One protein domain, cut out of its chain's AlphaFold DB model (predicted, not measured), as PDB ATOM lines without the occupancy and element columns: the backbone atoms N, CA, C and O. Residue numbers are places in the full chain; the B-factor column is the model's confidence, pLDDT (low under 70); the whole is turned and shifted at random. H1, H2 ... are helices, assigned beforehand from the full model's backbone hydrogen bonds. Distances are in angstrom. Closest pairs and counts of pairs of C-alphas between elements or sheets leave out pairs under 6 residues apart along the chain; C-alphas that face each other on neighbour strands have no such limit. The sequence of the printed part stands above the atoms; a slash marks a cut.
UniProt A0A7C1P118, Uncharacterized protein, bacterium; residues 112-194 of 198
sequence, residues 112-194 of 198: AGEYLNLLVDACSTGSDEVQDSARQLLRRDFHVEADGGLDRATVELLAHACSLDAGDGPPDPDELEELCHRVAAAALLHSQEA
ATOM      1  N   ALA A 112     229.071 188.780 265.101       80.38
ATOM      2  CA  ALA A 112     229.193 187.446 265.689       80.38
ATOM      3  C   ALA A 112     229.893 186.458 264.738       80.38
ATOM      4  O   ALA A 112     230.765 185.697 265.165       80.38
ATOM      5  N   GLY A 113     229.562 186.513 263.445       79.81
ATOM      6  CA  GLY A 113     230.196 185.699 262.410       79.81
ATOM      7  C   GLY A 113     231.659 186.081 262.177       79.81
ATOM      8  O   GLY A 113     232.521 185.207 262.087       79.81
ATOM      9  N   GLU A 114     231.978 187.377 262.136       87.00
ATOM     10  CA  GLU A 114     233.362 187.858 262.037       87.00
ATOM     11  C   GLU A 114     234.193 187.481 263.269       87.00
ATOM     12  O   GLU A 114     235.324 187.010 263.128       87.00
ATOM     13  N   TYR A 115     233.625 187.617 264.470       91.12
ATOM     14  CA  TYR A 115     234.268 187.202 265.716       91.12
ATOM     15  C   TYR A 115     234.572 185.702 265.719       91.12
ATOM     16  O   TYR A 115     235.699 185.303 266.023       91.12
ATOM     17  N   LEU A 116     233.605 184.871 265.313       86.75
ATOM     18  CA  LEU A 116     233.810 183.433 265.166       86.75
ATOM     19  C   LEU A 116     234.932 183.141 264.162       86.75
ATOM     20  O   LEU A 116     235.854 182.397 264.486       86.75
ATOM     21  N   ASN A 117     234.902 183.758 262.979       84.88
ATOM     22  CA  ASN A 117     235.931 183.566 261.955       84.88
ATOM     23  C   ASN A 117     237.331 183.940 262.459       84.88
ATOM     24  O   ASN A 117     238.294 183.225 262.185       84.88
ATOM     25  N   LEU A 118     237.449 185.018 263.236       91.81
ATOM     26  CA  LEU A 118     238.719 185.444 263.818       91.81
ATOM     27  C   LEU A 118     239.232 184.451 264.866       91.81
ATOM     28  O   LEU A 118     240.424 184.153 264.897       91.81
ATOM     29  N   LEU A 119     238.348 183.895 265.698       88.44
ATOM     30  CA  LEU A 119     238.719 182.840 266.646       88.44
ATOM     31  C   LEU A 119     239.146 181.552 265.933       88.44
ATOM     32  O   LEU A 119     240.077 180.883 266.382       88.44
ATOM     33  N   VAL A 120     238.492 181.216 264.820       85.44
ATOM     34  CA  VAL A 120     238.832 180.060 263.981       85.44
ATOM     35  C   VAL A 120     240.200 180.221 263.332       85.44
ATOM     36  O   VAL A 120     241.016 179.295 263.376       85.44
ATOM     37  N   ASP A 121     240.475 181.400 262.777       88.88
ATOM     38  CA  ASP A 121     241.786 181.719 262.222       88.88
ATOM     39  C   ASP A 121     242.856 181.678 263.320       88.88
ATOM     40  O   ASP A 121     243.839 180.953 263.195       88.88
ATOM     41  N   ALA A 122     242.609 182.311 264.472       90.12
ATOM     42  CA  ALA A 122     243.522 182.285 265.616       90.12
ATOM     43  C   ALA A 122     243.812 180.862 266.134       90.12
ATOM     44  O   ALA A 122     244.944 180.581 266.531       90.12
ATOM     45  N   CYS A 123     242.830 179.953 266.096       84.94
ATOM     46  CA  CYS A 123     243.025 178.537 266.429       84.94
ATOM     47  C   CYS A 123     243.916 177.794 265.425       84.94
ATOM     48  O   CYS A 123     244.548 176.809 265.800       84.94
ATOM     49  N   SER A 124     243.949 178.240 264.170       82.38
ATOM     50  CA  SER A 124     244.614 177.538 263.069       82.38
ATOM     51  C   SER A 124     246.006 178.097 262.768       82.38
ATOM     52  O   SER A 124     246.911 177.345 262.411       82.38
ATOM     53  N   THR A 125     246.189 179.412 262.900       88.75
ATOM     54  CA  THR A 125     247.391 180.132 262.448       88.75
ATOM     55  C   THR A 125     248.161 180.815 263.582       88.75
ATOM     56  O   THR A 125     249.311 181.212 263.389       88.75
ATOM     57  N   GLY A 126     247.565 180.929 264.776       88.94
ATOM     58  CA  GLY A 126     248.195 181.539 265.949       88.94
ATOM     59  C   GLY A 126     249.329 180.702 266.552       88.94
ATOM     60  O   GLY A 126     249.472 179.512 266.265       88.94
ATOM     61  N   SER A 127     250.126 181.317 267.435       93.62
ATOM     62  CA  SER A 127     251.058 180.589 268.312       93.62
ATOM     63  C   SER A 127     250.303 179.706 269.310       93.62
ATOM     64  O   SER A 127     249.127 179.947 269.565       93.62
ATOM     65  N   ASP A 128     250.972 178.735 269.935       88.12
ATOM     66  CA  ASP A 128     250.335 177.806 270.886       88.12
ATOM     67  C   ASP A 128     249.521 178.527 271.981       88.12
ATOM     68  O   ASP A 128     248.377 178.162 272.250       88.12
ATOM     69  N   GLU A 129     250.060 179.614 272.546       93.44
ATOM     70  CA  GLU A 129     249.376 180.441 273.555       93.44
ATOM     71  C   GLU A 129     248.117 181.138 273.003       93.44
ATOM     72  O   GLU A 129     247.093 181.234 273.691       93.44
ATOM     73  N   VAL A 130     248.175 181.614 271.754       90.62
ATOM     74  CA  VAL A 130     247.048 182.261 271.066       90.62
ATOM     75  C   VAL A 130     245.979 181.232 270.717       90.62
ATOM     76  O   VAL A 130     244.799 181.483 270.952       90.62
ATOM     77  N   GLN A 131     246.380 180.058 270.229       87.44
ATOM     78  CA  GLN A 131     245.457 178.971 269.931       87.44
ATOM     79  C   GLN A 131     244.733 178.501 271.194       87.44
ATOM     80  O   GLN A 131     243.517 178.340 271.180       87.44
ATOM     81  N   ASP A 132     245.444 178.304 272.305       87.56
ATOM     82  CA  ASP A 132     244.826 177.875 273.564       87.56
ATOM     83  C   ASP A 132     243.867 178.931 274.131       87.56
ATOM     84  O   ASP A 132     242.786 178.590 274.621       87.56
ATOM     85  N   SER A 133     244.209 180.213 273.986       90.94
ATOM     86  CA  SER A 133     243.321 181.321 274.353       90.94
ATOM     87  C   SER A 133     242.070 181.364 273.469       90.94
ATOM     88  O   SER A 133     240.957 181.469 273.985       90.94
ATOM     89  N   ALA A 134     242.221 181.210 272.151       89.50
ATOM     90  CA  ALA A 134     241.103 181.165 271.211       89.50
ATOM     91  C   ALA A 134     240.177 179.967 271.484       89.50
ATOM     92  O   ALA A 134     238.956 180.120 271.494       89.50
ATOM     93  N   ARG A 135     240.734 178.797 271.828       86.06
ATOM     94  CA  ARG A 135     239.959 177.618 272.254       86.06
ATOM     95  C   ARG A 135     239.165 177.881 273.536       86.06
ATOM     96  O   ARG A 135     238.013 177.461 273.631       86.06
ATOM     97  N   GLN A 136     239.747 178.567 274.524       88.81
ATOM     98  CA  GLN A 136     239.019 178.948 275.742       88.81
ATOM     99  C   GLN A 136     237.869 179.912 275.446       88.81
ATOM    100  O   GLN A 136     236.782 179.730 275.990       88.81
ATOM    101  N   LEU A 137     238.093 180.902 274.578       92.12
ATOM    102  CA  LEU A 137     237.057 181.846 274.162       92.12
ATOM    103  C   LEU A 137     235.926 181.137 273.411       92.12
ATOM    104  O   LEU A 137     234.769 181.328 273.769       92.12
ATOM    105  N   LEU A 138     236.241 180.233 272.477       86.44
ATOM    106  CA  LEU A 138     235.236 179.426 271.777       86.44
ATOM    107  C   LEU A 138     234.377 178.599 272.745       86.44
ATOM    108  O   LEU A 138     233.155 178.581 272.630       86.44
ATOM    109  N   ARG A 139     234.996 177.951 273.741       85.75
ATOM    110  CA  ARG A 139     234.263 177.172 274.755       85.75
ATOM    111  C   ARG A 139     233.384 178.051 275.643       85.75
ATOM    112  O   ARG A 139     232.262 177.666 275.959       85.75
ATOM    113  N   ARG A 140     233.891 179.215 276.059       90.19
ATOM    114  CA  ARG A 140     233.188 180.134 276.963       90.19
ATOM    115  C   ARG A 140     232.023 180.837 276.271       90.19
ATOM    116  O   ARG A 140     230.932 180.855 276.828       90.19
ATOM    117  N   ASP A 141     232.274 181.403 275.095       88.06
ATOM    118  CA  ASP A 141     231.356 182.328 274.426       88.06
ATOM    119  C   ASP A 141     230.307 181.588 273.582       88.06
ATOM    120  O   ASP A 141     229.191 182.072 273.452       88.06
ATOM    121  N   PHE A 142     230.625 180.387 273.076       83.31
ATOM    122  CA  PHE A 142     229.680 179.542 272.330       83.31
ATOM    123  C   PHE A 142     229.192 178.332 273.136       83.31
ATOM    124  O   PHE A 142     228.579 177.429 272.578       83.31
ATOM    125  N   HIS A 143     229.466 178.285 274.444       82.25
ATOM    126  CA  HIS A 143     228.988 177.233 275.353       82.25
ATOM    127  C   HIS A 143     229.294 175.792 274.895       82.25
ATOM    128  O   HIS A 143     228.509 174.871 275.124       82.25
ATOM    129  N   VAL A 144     230.446 175.577 274.252       79.56
ATOM    130  CA  VAL A 144     230.862 174.244 273.796       79.56
ATOM    131  C   VAL A 144     231.471 173.456 274.958       79.56
ATOM    132  O   VAL A 144     232.514 173.831 275.500       79.56
ATOM    133  N   GLU A 145     230.845 172.336 275.325       76.31
ATOM    134  CA  GLU A 145     231.388 171.409 276.325       76.31
ATOM    135  C   GLU A 145     232.629 170.665 275.796       76.31
ATOM    136  O   GLU A 145     232.716 170.313 274.620       76.31
ATOM    137  N   ALA A 146     233.604 170.423 276.682       63.94
ATOM    138  CA  ALA A 146     234.901 169.833 276.334       63.94
ATOM    139  C   ALA A 146     234.832 168.352 275.913       63.94
ATOM    140  O   ALA A 146     235.741 167.888 275.237       63.94
ATOM    141  N   ASP A 147     233.763 167.634 276.274       63.28
ATOM    142  CA  ASP A 147     233.510 166.249 275.866       63.28
ATOM    143  C   ASP A 147     232.108 166.148 275.248       63.28
ATOM    144  O   ASP A 147     231.114 166.494 275.880       63.28
ATOM    145  N   GLY A 148     232.017 165.680 273.998       61.72
ATOM    146  CA  GLY A 148     230.733 165.425 273.324       61.72
ATOM    147  C   GLY A 148     229.951 166.667 272.865       61.72
ATOM    148  O   GLY A 148     228.808 166.535 272.424       61.72
ATOM    149  N   GLY A 149     230.551 167.864 272.920       69.31
ATOM    150  CA  GLY A 149     229.894 169.120 272.536       69.31
ATOM    151  C   GLY A 149     229.369 169.141 271.095       69.31
ATOM    152  O   GLY A 149     228.312 169.715 270.841       69.31
ATOM    153  N   LEU A 150     230.051 168.461 270.163       71.44
ATOM    154  CA  LEU A 150     229.629 168.384 268.760       71.44
ATOM    155  C   LEU A 150     228.352 167.557 268.584       71.44
ATOM    156  O   LEU A 150     227.410 168.025 267.949       71.44
ATOM    157  N   ASP A 151     228.292 166.358 269.167       74.62
ATOM    158  CA  ASP A 151     227.121 165.482 269.050       74.62
ATOM    159  C   ASP A 151     225.886 166.148 269.665       74.62
ATOM    160  O   ASP A 151     224.812 166.152 269.065       74.62
ATOM    161  N   ARG A 152     226.051 166.796 270.825       73.50
ATOM    162  CA  ARG A 152     224.973 167.528 271.498       73.50
ATOM    163  C   ARG A 152     224.486 168.732 270.690       73.50
ATOM    164  O   ARG A 152     223.284 168.846 270.466       73.50
ATOM    165  N   ALA A 153     225.392 169.582 270.204       72.19
ATOM    166  CA  ALA A 153     225.027 170.738 269.384       72.19
ATOM    167  C   ALA A 153     224.348 170.315 268.067       72.19
ATOM    168  O   ALA A 153     223.386 170.940 267.625       72.19
ATOM    169  N   THR A 154     224.797 169.210 267.463       72.81
ATOM    170  CA  THR A 154     224.199 168.671 266.230       72.81
ATOM    171  C   THR A 154     222.797 168.107 266.483       72.81
ATOM    172  O   THR A 154     221.904 168.294 265.658       72.81
ATOM    173  N   VAL A 155     222.572 167.454 267.631       78.25
ATOM    174  CA  VAL A 155     221.242 166.979 268.053       78.25
ATOM    175  C   VAL A 155     220.293 168.147 268.328       78.25
ATOM    176  O   VAL A 155     219.137 168.081 267.916       78.25
ATOM    177  N   GLU A 156     220.763 169.220 268.969       75.69
ATOM    178  CA  GLU A 156     219.973 170.439 269.194       75.69
ATOM    179  C   GLU A 156     219.568 171.098 267.864       75.69
ATOM    180  O   GLU A 156     218.391 171.399 267.664       75.69
ATOM    181  N   LEU A 157     220.497 171.214 266.905       75.06
ATOM    182  CA  LEU A 157     220.212 171.717 265.556       75.06
ATOM    183  C   LEU A 157     219.191 170.837 264.812       75.06
ATOM    184  O   LEU A 157     218.273 171.348 264.172       75.06
ATOM    185  N   LEU A 158     219.327 169.509 264.899       76.56
ATOM    186  CA  LEU A 158     218.387 168.556 264.303       76.56
ATOM    187  C   LEU A 158     216.993 168.663 264.928       76.56
ATOM    188  O   LEU A 158     216.006 168.679 264.197       76.56
ATOM    189  N   ALA A 159     216.901 168.768 266.255       75.62
ATOM    190  CA  ALA A 159     215.633 168.960 266.953       75.62
ATOM    191  C   ALA A 159     214.947 170.260 266.509       75.62
ATOM    192  O   ALA A 159     213.750 170.248 266.224       75.62
ATOM    193  N   HIS A 160     215.720 171.339 266.366       71.88
ATOM    194  CA  HIS A 160     215.219 172.629 265.905       71.88
ATOM    195  C   HIS A 160     214.790 172.590 264.425       71.88
ATOM    196  O   HIS A 160     213.737 173.104 264.064       71.88
ATOM    197  N   ALA A 161     215.528 171.893 263.557       71.38
ATOM    198  CA  ALA A 161     215.125 171.680 262.165       71.38
ATOM    199  C   ALA A 161     213.854 170.816 262.042       71.38
ATOM    200  O   ALA A 161     213.022 171.054 261.167       71.38
ATOM    201  N   CYS A 162     213.673 169.830 262.926       74.94
ATOM    202  CA  CYS A 162     212.474 168.996 262.957       74.94
ATOM    203  C   CYS A 162     211.235 169.741 263.479       74.94
ATOM    204  O   CYS A 162     210.139 169.470 262.991       74.94
ATOM    205  N   SER A 163     211.373 170.692 264.414       70.75
ATOM    206  CA  SER A 163     210.237 171.523 264.855       70.75
ATOM    207  C   SER A 163     209.710 172.444 263.752       70.75
ATOM    208  O   SER A 163     208.514 172.724 263.707       70.75
ATOM    209  N   LEU A 164     210.561 172.833 262.798       64.50
ATOM    210  CA  LEU A 164     210.155 173.625 261.631       64.50
ATOM    211  C   LEU A 164     209.286 172.856 260.648       64.50
ATOM    212  O   LEU A 164     208.367 173.418 260.053       64.50
ATOM    213  N   ASP A 165     209.551 171.562 260.501       63.19
ATOM    214  CA  ASP A 165     208.757 170.679 259.647       63.19
ATOM    215  C   ASP A 165     207.403 170.331 260.302       63.19
ATOM    216  O   ASP A 165     206.437 169.994 259.619       63.19
ATOM    217  N   ALA A 166     207.301 170.475 261.631       71.62
ATOM    218  CA  ALA A 166     206.079 170.247 262.403       71.62
ATOM    219  C   ALA A 166     205.062 171.409 262.338       71.62
ATOM    220  O   ALA A 166     203.939 171.261 262.822       71.62
ATOM    221  N   GLY A 167     205.412 172.534 261.703       58.06
ATOM    222  CA  GLY A 167     204.500 173.660 261.476       58.06
ATOM    223  C   GLY A 167     204.406 174.675 262.621       58.06
ATOM    224  O   GLY A 167     203.535 175.547 262.568       58.06
ATOM    225  N   ASP A 168     205.301 174.607 263.609       63.53
ATOM    226  CA  ASP A 168     205.429 175.586 264.700       63.53
ATOM    227  C   ASP A 168     206.127 176.870 264.208       63.53
ATOM    228  O   ASP A 168     207.210 177.232 264.643       63.53
ATOM    229  N   GLY A 169     205.503 177.569 263.254       65.50
ATOM    230  CA  GLY A 169     205.976 178.863 262.753       65.50
ATOM    231  C   GLY A 169     207.379 178.853 262.110       65.50
ATOM    232  O   GLY A 169     208.066 177.835 262.057       65.50
ATOM    233  N   PRO A 170     207.809 179.980 261.519       64.81
ATOM    234  CA  PRO A 170     209.213 180.157 261.169       64.81
ATOM    235  C   PRO A 170     210.053 180.248 262.457       64.81
ATOM    236  O   PRO A 170     209.584 180.868 263.415       64.81
ATOM    237  N   PRO A 171     211.272 179.674 262.479       69.38
ATOM    238  CA  PRO A 171     212.161 179.824 263.627       69.38
ATOM    239  C   PRO A 171     212.523 181.294 263.768       69.38
ATOM    240  O   PRO A 171     212.540 182.029 262.770       69.38
ATOM    241  N   ASP A 172     212.881 181.692 264.980       80.56
ATOM    242  CA  ASP A 172     213.622 182.929 265.147       80.56
ATOM    243  C   ASP A 172     214.960 182.787 264.388       80.56
ATOM    244  O   ASP A 172     215.722 181.852 264.668       80.56
ATOM    245  N   PRO A 173     215.232 183.615 263.359       75.75
ATOM    246  CA  PRO A 173     216.485 183.540 262.613       75.75
ATOM    247  C   PRO A 173     217.712 183.675 263.524       75.75
ATOM    248  O   PRO A 173     218.721 183.024 263.249       75.75
ATOM    249  N   ASP A 174     217.596 184.429 264.619       77.44
ATOM    250  CA  ASP A 174     218.693 184.681 265.550       77.44
ATOM    251  C   ASP A 174     219.042 183.410 266.353       77.44
ATOM    252  O   ASP A 174     220.216 183.071 266.521       77.44
ATOM    253  N   GLU A 175     218.035 182.630 266.769       78.94
ATOM    254  CA  GLU A 175     218.235 181.344 267.460       78.94
ATOM    255  C   GLU A 175     218.901 180.302 266.545       78.94
ATOM    256  O   GLU A 175     219.776 179.538 266.971       78.94
ATOM    257  N   LEU A 176     218.511 180.272 265.265       80.88
ATOM    258  CA  LEU A 176     219.104 179.366 264.282       80.88
ATOM    259  C   LEU A 176     220.564 179.729 263.993       80.88
ATOM    260  O   LEU A 176     221.405 178.833 263.869       80.88
ATOM    261  N   GLU A 177     220.868 181.022 263.880       82.25
ATOM    262  CA  GLU A 177     222.231 181.515 263.692       82.25
ATOM    263  C   GLU A 177     223.121 181.161 264.891       82.25
ATOM    264  O   GLU A 177     224.214 180.612 264.709       82.25
ATOM    265  N   GLU A 178     222.631 181.356 266.118       81.94
ATOM    266  CA  GLU A 178     223.353 180.986 267.337       81.94
ATOM    267  C   GLU A 178     223.658 179.476 267.393       81.94
ATOM    268  O   GLU A 178     224.786 179.064 267.694       81.94
ATOM    269  N   LEU A 179     222.684 178.632 267.034       81.31
ATOM    270  CA  LEU A 179     222.868 177.181 266.940       81.31
ATOM    271  C   LEU A 179     223.901 176.796 265.874       81.31
ATOM    272  O   LEU A 179     224.739 175.921 266.115       81.31
ATOM    273  N   CYS A 180     223.885 177.449 264.710       83.19
ATOM    274  CA  CYS A 180     224.869 177.209 263.656       83.19
ATOM    275  C   CYS A 180     226.288 177.557 264.125       83.19
ATOM    276  O   CYS A 180     227.216 176.769 263.920       83.19
ATOM    277  N   HIS A 181     226.456 178.694 264.803       82.38
ATOM    278  CA  HIS A 181     227.743 179.101 265.360       82.38
ATOM    279  C   HIS A 181     228.249 178.128 266.431       82.38
ATOM    280  O   HIS A 181     229.429 177.765 266.430       82.38
ATOM    281  N   ARG A 182     227.358 177.624 267.290       81.31
ATOM    282  CA  ARG A 182     227.682 176.614 268.307       81.31
ATOM    283  C   ARG A 182     228.188 175.307 267.693       81.31
ATOM    284  O   ARG A 182     229.208 174.774 268.129       81.31
ATOM    285  N   VAL A 183     227.514 174.812 266.652       82.00
ATOM    286  CA  VAL A 183     227.933 173.605 265.915       82.00
ATOM    287  C   VAL A 183     229.284 173.822 265.232       82.00
ATOM    288  O   VAL A 183     230.158 172.959 265.321       82.00
ATOM    289  N   ALA A 184     229.484 174.976 264.588       80.38
ATOM    290  CA  ALA A 184     230.744 175.312 263.929       80.38
ATOM    291  C   ALA A 184     231.918 175.355 264.923       80.38
ATOM    292  O   ALA A 184     232.952 174.728 264.679       80.38
ATOM    293  N   ALA A 185     231.739 176.014 266.072       77.88
ATOM    294  CA  ALA A 185     232.736 176.064 267.140       77.88
ATOM    295  C   ALA A 185     233.068 174.662 267.685       77.88
ATOM    296  O   ALA A 185     234.240 174.324 267.867       77.88
ATOM    297  N   ALA A 186     232.054 173.815 267.894       81.00
ATOM    298  CA  ALA A 186     232.247 172.449 268.373       81.00
ATOM    299  C   ALA A 186     232.992 171.557 267.368       81.00
ATOM    300  O   ALA A 186     233.868 170.784 267.762       81.00
ATOM    301  N   ALA A 187     232.690 171.684 266.073       82.00
ATOM    302  CA  ALA A 187     233.340 170.905 265.020       82.00
ATOM    303  C   ALA A 187     234.838 171.223 264.917       82.00
ATOM    304  O   ALA A 187     235.660 170.315 264.790       82.00
ATOM    305  N   LEU A 188     235.190 172.504 265.035       82.31
ATOM    306  CA  LEU A 188     236.572 172.982 264.993       82.31
ATOM    307  C   LEU A 188     237.409 172.518 266.181       82.31
ATOM    308  O   LEU A 188     238.548 172.082 266.013       82.31
ATOM    309  N   LEU A 189     236.847 172.587 267.389       81.12
ATOM    310  CA  LEU A 189     237.528 172.080 268.579       81.12
ATOM    311  C   LEU A 189     237.778 170.572 268.460       81.12
ATOM    312  O   LEU A 189     238.872 170.105 268.772       81.12
ATOM    313  N   HIS A 190     236.805 169.828 267.930       83.12
ATOM    314  CA  HIS A 190     236.934 168.389 267.733       83.12
ATOM    315  C   HIS A 190     237.998 168.018 266.683       83.12
ATOM    316  O   HIS A 190     238.787 167.100 266.912       83.12
ATOM    317  N   SER A 191     238.073 168.734 265.552       83.06
ATOM    318  CA  SER A 191     239.077 168.459 264.510       83.06
ATOM    319  C   SER A 191     240.505 168.725 264.996       83.06
ATOM    320  O   SER A 191     241.402 167.921 264.758       83.06
ATOM    321  N   GLN A 192     240.703 169.808 265.746       79.38
ATOM    322  CA  GLN A 192     241.996 170.185 266.325       79.38
ATOM    323  C   GLN A 192     242.481 169.184 267.389       79.38
ATOM    324  O   GLN A 192     243.671 168.884 267.486       79.38
ATOM    325  N   GLU A 193     241.568 168.638 268.196       81.62
ATOM    326  CA  GLU A 193     241.903 167.587 269.162       81.62
ATOM    327  C   GLU A 193     242.270 166.264 268.482       81.62
ATOM    328  O   GLU A 193     243.150 165.552 268.975       81.62
ATOM    329  N   ALA A 194     241.635 165.939 267.352       77.69
ATOM    330  CA  ALA A 194     241.993 164.775 266.550       77.69
ATOM    331  C   ALA A 194     243.399 164.911 265.939       77.69
ATOM    332  O   ALA A 194     244.170 163.954 265.993       77.69
TER     333      ALA A 194
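Overview. This is residues 112 to 194 of the 198 residues of an uncharacterized protein of bacterium (UniProt A0A7C1P118). Two helical hairpins, H1 with H2 and H3 with H4, make an elongated body, with the long H4 running between H1 and H3. Residues 164 to 170 stick out at one end. The printed part has 83 residues with four named helices, H1 to H4, is all helix and only just compact, close to loose: radius of gyration of the C-alphas 14.0 A, spans 48 by 25 by 16 A.

Arrangement. Start at H4, residues 173 to 194. H3, residues 149 to 165, touches it, opposite ways at a shallow tilt of 29 degrees; the closest C-alphas, of Leu 150 and Ala 186, are 4.9 A apart. H1, residues 112 to 125, touches residues 181 to 188 of H4 alone, the same way at a shallow 7 degrees, closest at the C-alphas of Leu 116 and His 181, 7.5 A. H2, residues 128 to 141, touches H1, closest at the C-alphas of Cys 123 and Gln 131, 4.3 A. With residues 135 to 139 alone H2 only just touches residues 185 to 189 of H4, with 3 pairs of C-alphas within 8 A, closest Leu 138 and Ala 185, 6.2 A. H1, H2 and H4 form an up and down bundle, each running against the one before. H3 is apart from H1 and H2. Every O i to N i+4 pair is within hydrogen-bond range in H1, H2 and H4, and 12 of 13 in H3.

Along the chain. Find C-alpha 173 at (216.485, 183.540, 262.613); H4 runs 31.9 A to C-alpha 194 at (241.993, 164.775, 266.550). H3 measures 24.8 A, H1 19.9 A, H2 19.8 A.

Size, cuts and confidence. The printed part has no cut and no long link. The C-alphas of Ser 127 and Gly 167 are farthest apart, 47.6 A. The model's pLDDT is under 70 at residues 146 to 149, 164 to 165 and 167 to 171.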